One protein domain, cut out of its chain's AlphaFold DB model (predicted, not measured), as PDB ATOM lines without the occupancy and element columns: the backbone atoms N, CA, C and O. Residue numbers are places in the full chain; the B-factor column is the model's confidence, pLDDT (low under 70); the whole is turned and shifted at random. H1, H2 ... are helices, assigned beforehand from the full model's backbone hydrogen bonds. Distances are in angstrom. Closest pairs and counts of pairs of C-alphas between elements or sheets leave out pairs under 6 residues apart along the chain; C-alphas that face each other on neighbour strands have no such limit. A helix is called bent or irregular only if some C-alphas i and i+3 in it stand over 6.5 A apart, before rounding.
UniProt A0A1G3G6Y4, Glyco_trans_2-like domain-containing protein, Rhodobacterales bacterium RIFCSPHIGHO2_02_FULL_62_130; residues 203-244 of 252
ATOM      1  N   GLN A 203     -14.914  41.310  29.779       86.94
ATOM      2  CA  GLN A 203     -14.666  39.884  30.001       86.94
ATOM      3  C   GLN A 203     -13.215  39.493  29.694       86.94
ATOM      4  O   GLN A 203     -12.612  38.772  30.488       86.94
ATOM      5  N   ALA A 204     -12.642  39.984  28.589       88.38
ATOM      6  CA  ALA A 204     -11.247  39.718  28.238       88.38
ATOM      7  C   ALA A 204     -10.282  40.313  29.277       88.38
ATOM      8  O   ALA A 204      -9.401  39.613  29.773       88.38
ATOM      9  N   ARG A 205     -10.515  41.565  29.705       89.31
ATOM     10  CA  ARG A 205      -9.719  42.208  30.771       89.31
ATOM     11  C   ARG A 205      -9.773  41.417  32.079       89.31
ATOM     12  O   ARG A 205      -8.752  41.222  32.733       89.31
ATOM     13  N   ARG A 206     -10.961  40.926  32.449       90.38
ATOM     14  CA  ARG A 206     -11.151  40.098  33.646       90.38
ATOM     15  C   ARG A 206     -10.437  38.749  33.535       90.38
ATOM     16  O   ARG A 206      -9.891  38.285  34.533       90.38
ATOM     17  N   ALA A 207     -10.446  38.123  32.360       92.19
ATOM     18  CA  ALA A 207      -9.764  36.854  32.128       92.19
ATOM     19  C   ALA A 207      -8.242  36.990  32.302       92.19
ATOM     20  O   ALA A 207      -7.641  36.182  33.011       92.19
ATOM     21  N   GLU A 208      -7.632  38.042  31.752       93.88
ATOM     22  CA  GLU A 208      -6.200  38.303  31.948       93.88
ATOM     23  C   GLU A 208      -5.862  38.671  33.401       93.88
ATOM     24  O   GLU A 208      -4.881  38.170  33.946       93.88
ATOM     25  N   ALA A 209      -6.720  39.440  34.082       92.00
ATOM     26  CA  ALA A 209      -6.555  39.715  35.512       92.00
ATOM     27  C   ALA A 209      -6.552  38.427  36.355       92.00
ATOM     28  O   ALA A 209      -5.738  38.271  37.264       92.00
ATOM     29  N   LEU A 210      -7.433  37.471  36.040       92.94
ATOM     30  CA  LEU A 210      -7.451  36.159  36.693       92.94
ATOM     31  C   LEU A 210      -6.211  35.325  36.348       92.94
ATOM     32  O   LEU A 210      -5.714  34.595  37.207       92.94
ATOM     33  N   LEU A 211      -5.684  35.442  35.127       94.69
ATOM     34  CA  LEU A 211      -4.425  34.800  34.755       94.69
ATOM     35  C   LEU A 211      -3.254  35.360  35.579       94.69
ATOM     36  O   LEU A 211      -2.476  34.569  36.109       94.69
ATOM     37  N   MET A 212      -3.180  36.679  35.787       95.06
ATOM     38  CA  MET A 212      -2.191  37.294  36.685       95.06
ATOM     39  C   MET A 212      -2.313  36.767  38.119       95.06
ATOM     40  O   MET A 212      -1.313  36.353  38.701       95.06
ATOM     41  N   GLN A 213      -3.532  36.666  38.663       93.81
ATOM     42  CA  GLN A 213      -3.758  36.045  39.977       93.81
ATOM     43  C   GLN A 213      -3.343  34.571  40.008       93.81
ATOM     44  O   GLN A 213      -2.885  34.070  41.034       93.81
ATOM     45  N   LYS A 214      -3.502  33.836  38.904       94.69
ATOM     46  CA  LYS A 214      -3.039  32.448  38.815       94.69
ATOM     47  C   LYS A 214      -1.512  32.364  38.860       94.69
ATOM     48  O   LYS A 214      -1.002  31.469  39.526       94.69
ATOM     49  N   LYS A 215      -0.826  33.278  38.170       95.31
ATOM     50  CA  LYS A 215       0.638  33.318  38.053       95.31
ATOM     51  C   LYS A 215       1.330  33.801  39.328       95.31
ATOM     52  O   LYS A 215       2.355  33.232  39.682       95.31
ATOM     53  N   TYR A 216       0.765  34.798  40.008       95.12
ATOM     54  CA  TYR A 216       1.442  35.512  41.094       95.12
ATOM     55  C   TYR A 216       0.615  35.488  42.389       95.12
ATOM     56  O   TYR A 216      -0.495  36.032  42.418       95.12
ATOM     57  N   PRO A 217       1.115  34.869  43.476       92.62
ATOM     58  CA  PRO A 217       0.466  34.917  44.788       92.62
ATOM     59  C   PRO A 217       0.211  36.344  45.304       92.62
ATOM     60  O   PRO A 217      -0.826  36.607  45.910       92.62
ATOM     61  N   GLU A 218       1.105  37.286  45.012       90.81
ATOM     62  CA  GLU A 218       1.039  38.698  45.405       90.81
ATOM     63  C   GLU A 218      -0.181  39.407  44.798       90.81
ATOM     64  O   GLU A 218      -0.814  40.251  45.447       90.81
ATOM     65  N   ALA A 219      -0.591  38.984  43.595       90.06
ATOM     66  CA  ALA A 219      -1.820  39.429  42.941       90.06
ATOM     67  C   ALA A 219      -3.098  38.915  43.639       90.06
ATOM     68  O   ALA A 219      -4.203  39.287  43.241       90.06
ATOM     69  N   ARG A 220      -2.985  38.086  44.689       88.38
ATOM     70  CA  ARG A 220      -4.111  37.626  45.525       88.38
ATOM     71  C   ARG A 220      -4.152  38.248  46.918       88.38
ATOM     72  O   ARG A 220      -5.032  37.885  47.696       88.38
ATOM     73  N   SER A 221      -3.241  39.166  47.239       90.50
ATOM     74  CA  SER A 221      -3.301  39.925  48.495       90.50
ATOM     75  C   SER A 221      -4.643  40.657  48.648       90.50
ATOM     76  O   SER A 221      -5.329  40.926  47.661       90.50
ATOM     77  N   ILE A 222      -5.017  41.023  49.880       91.06
ATOM     78  CA  ILE A 222      -6.257  41.780  50.142       91.06
ATOM     79  C   ILE A 222      -6.299  43.051  49.283       91.06
ATOM     80  O   ILE A 222      -7.293  43.306  48.605       91.06
ATOM     81  N   SER A 223      -5.195  43.801  49.235       89.69
ATOM     82  CA  SER A 223      -5.070  44.993  48.393       89.69
ATOM     83  C   SER A 223      -5.265  44.677  46.910       89.69
ATOM     84  O   SER A 223      -6.019  45.372  46.231       89.69
ATOM     85  N   ALA A 224      -4.665  43.593  46.408       89.19
ATOM     86  CA  ALA A 224      -4.839  43.175  45.019       89.19
ATOM     87  C   ALA A 224      -6.287  42.776  44.700       89.19
ATOM     88  O   ALA A 224      -6.791  43.106  43.627       89.19
ATOM     89  N   GLN A 225      -6.988  42.131  45.637       89.88
ATOM     90  CA  GLN A 225      -8.404  41.799  45.473       89.88
ATOM     91  C   GLN A 225      -9.289  43.050  45.475       89.88
ATOM     92  O   GLN A 225     -10.208  43.143  44.664       89.88
ATOM     93  N   LEU A 226      -8.989  44.051  46.306       91.81
ATOM     94  CA  LEU A 226      -9.687  45.340  46.270       91.81
ATOM     95  C   LEU A 226      -9.477  46.057  44.929       91.81
ATOM     96  O   LEU A 226     -10.445  46.519  44.320       91.81
ATOM     97  N   VAL A 227      -8.238  46.089  44.426       89.19
ATOM     98  CA  VAL A 227      -7.920  46.632  43.094       89.19
ATOM     99  C   VAL A 227      -8.676  45.867  42.006       89.19
ATOM    100  O   VAL A 227      -9.274  46.487  41.125       89.19
ATOM    101  N   TYR A 228      -8.698  44.536  42.086       89.25
ATOM    102  CA  TYR A 228      -9.402  43.681  41.136       89.25
ATOM    103  C   TYR A 228     -10.907  43.967  41.112       89.25
ATOM    104  O   TYR A 228     -11.478  44.194  40.043       89.25
ATOM    105  N   LEU A 229     -11.553  43.994  42.281       89.44
ATOM    106  CA  LEU A 229     -12.982  44.272  42.397       89.44
ATOM    107  C   LEU A 229     -13.313  45.651  41.826       89.44
ATOM    108  O   LEU A 229     -14.219  45.772  41.000       89.44
ATOM    109  N   ASN A 230     -12.537  46.667  42.206       89.12
ATOM    110  CA  ASN A 230     -12.746  48.036  41.758       89.12
ATOM    111  C   ASN A 230     -12.566  48.203  40.241       89.12
ATOM    112  O   ASN A 230     -13.363  48.885  39.601       89.12
ATOM    113  N   ARG A 231     -11.551  47.566  39.644       87.19
ATOM    114  CA  ARG A 231     -11.242  47.727  38.211       87.19
ATOM    115  C   ARG A 231     -12.072  46.829  37.295       87.19
ATOM    116  O   ARG A 231     -12.379  47.248  36.181       87.19
ATOM    117  N   TYR A 232     -12.406  45.612  37.724       85.56
ATOM    118  CA  TYR A 232     -12.908  44.565  36.820       85.56
ATOM    119  C   TYR A 232     -14.296  44.028  37.165       85.56
ATOM    120  O   TYR A 232     -14.870  43.305  36.355       85.56
ATOM    121  N   VAL A 233     -14.840  44.335  38.348       84.69
ATOM    122  CA  VAL A 233     -16.132  43.784  38.795       84.69
ATOM    123  C   VAL A 233     -17.166  44.880  39.032       84.69
ATOM    124  O   VAL A 233     -18.264  44.807  38.480       84.69
ATOM    125  N   LEU A 234     -16.831  45.908  39.815       86.81
ATOM    126  CA  LEU A 234     -17.766  46.976  40.177       86.81
ATOM    127  C   LEU A 234     -18.318  47.765  38.969       86.81
ATOM    128  O   LEU A 234     -19.529  47.993  38.951       86.81
ATOM    129  N   PRO A 235     -17.530  48.129  37.932       83.06
ATOM    130  CA  PRO A 235     -18.054  48.863  36.773       83.06
ATOM    131  C   PRO A 235     -19.119  48.081  35.987       83.06
ATOM    132  O   PRO A 235     -20.138  48.637  35.559       83.06
ATOM    133  N   ASP A 236     -18.928  46.768  35.851       79.38
ATOM    134  CA  ASP A 236     -19.891  45.873  35.205       79.38
ATOM    135  C   ASP A 236     -21.172  45.741  36.035       79.38
ATOM    136  O   ASP A 236     -22.279  45.766  35.486       79.38
ATOM    137  N   TRP A 237     -21.038  45.630  37.359       78.00
ATOM    138  CA  TRP A 237     -22.170  45.598  38.286       78.00
ATOM    139  C   TRP A 237     -22.978  46.894  38.252       78.00
ATOM    140  O   TRP A 237     -24.199  46.837  38.100       78.00
ATOM    141  N   ALA A 238     -22.316  48.050  38.302       76.69
ATOM    142  CA  ALA A 238     -22.968  49.352  38.186       76.69
ATOM    143  C   ALA A 238     -23.753  49.467  36.867       76.69
ATOM    144  O   ALA A 238     -24.930  49.832  36.865       76.69
ATOM    145  N   SER A 239     -23.149  49.035  35.756       77.12
ATOM    146  CA  SER A 239     -23.796  49.010  34.438       77.12
ATOM    147  C   SER A 239     -24.999  48.056  34.384       77.12
ATOM    148  O   SER A 239     -26.006  48.337  33.732       77.12
ATOM    149  N   ARG A 240     -24.926  46.898  35.056       79.06
ATOM    150  CA  ARG A 240     -26.048  45.947  35.173       79.06
ATOM    151  C   ARG A 240     -27.199  46.526  35.997       79.06
ATOM    152  O   ARG A 240     -28.336  46.440  35.546       79.06
ATOM    153  N   ILE A 241     -26.914  47.149  37.141       80.19
ATOM    154  CA  ILE A 241     -27.928  47.790  37.993       80.19
ATOM    155  C   ILE A 241     -28.634  48.920  37.235       80.19
ATOM    156  O   ILE A 241     -29.862  48.992  37.257       80.19
ATOM    157  N   ALA A 242     -27.888  49.754  36.504       78.25
ATOM    158  CA  ALA A 242     -28.466  50.814  35.678       78.25
ATOM    159  C   ALA A 242     -29.464  50.263  34.639       78.25
ATOM    160  O   ALA A 242     -30.572  50.779  34.525       78.25
ATOM    161  N   ARG A 243     -29.127  49.159  33.952       79.06
ATOM    162  CA  ARG A 243     -30.023  48.487  32.984       79.06
ATOM    163  C   ARG A 243     -31.276  47.871  33.611       79.06
ATOM    164  O   ARG A 243     -32.300  47.767  32.942       79.06
ATOM    165  N   LEU A 244     -31.201  47.428  34.865       78.25
ATOM    166  CA  LEU A 244     -32.369  46.910  35.585       78.25
ATOM    167  C   LEU A 244     -33.331  48.036  35.979       78.25
ATOM    168  O   LEU A 244     -34.536  47.828  35.943       78.25
TER     169      LEU A 244
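Overview. This is residues 203 to 244 of the 252 residues of the protein "Glyco_trans_2-like domain-containing protein" of Rhodobacterales bacterium RIFCSPHIGHO2_02_FULL_62_130 (UniProt A0A1G3G6Y4). Picture a flat, lopsided U of helices: H1 is the short leg, the little helix H2 sits at the closed end, and the long bent helix H3 makes the other leg. Its first arm, H3a, comes back beside H1 with few contacts, and its second arm, H3b, runs on at an angle past the open end, where residues 237 to 244 stick out free. The printed part has 42 residues with three named helices, in the order H1, H2, H3, and no named strand; 40 of the residues are in the helices, and the class is all helix. The whole is loose, with a radius of gyration of the C-alphas of 11.6 A, and the C-alphas span 36 by 20 by 9 A.

Along the chain. Find C-alpha 203 at (-14.666, 39.884, 30.001); from there H1, residues 203 to 215, runs 18.5 A to C-alpha 215 at (0.638, 33.318, 38.053). After Tyr 216 comes H2, residues 217 to 220, 5.4 A long. After Ser 221, look for H3, residues 222 to 244, the longest helix with 23 residues. By its hydrogen bonds it was assigned as one helix, but it is bent: C-alphas 231 and 234 are 6.9 A apart. Arm H3a, residues 222 to 231, is 14.2 A long; arm H3b, residues 234 to 244, is 15.3 A long and ends at C-alpha 244 at (-32.369, 46.910, 35.585). Residues 232 and 233 belong to neither arm.

Arrangement. Start from H1 and look at its residues 212 to 213, which alone touch H2. The two helices only just touch, with 3 pairs of C-alphas within 8 A, and only at the corner by their link; the closest C-alphas, those of Gln 213 and Ala 219, are 4.9 A apart. H2 and H3a are close but not clearly touching, the closest C-alphas being those of Glu 218 and Ala 224 at 7.4 A. H1 and H3a are also close but not clearly touching, with the closest C-alphas, those of Ala 209 and Tyr 228, 7.4 A apart. They run opposite ways at a shallow tilt of 14 degrees. At the bend, H3a and H3b stand at a steep tilt of 42 degrees. H3b is apart from H1 and from H2. In H1, H3a and H3b you will find each O i to N i+4 pair within hydrogen-bond range; H2 is too short for such a pair, and its one O i to N i+3 pair is within range.

Size, cuts and confidence. The two C-alphas farthest apart, those of Pro 217 and Leu 244, are 36.1 A apart. Without residues 237 to 244 the body spans 25 by 19 by 6 A. The printed part has no cut, and the links H1 to H2 and H2 to H3 are tight. The mean pLDDT of the printed part is 87.8, that of H3b is 80, and no printed residue is under 70.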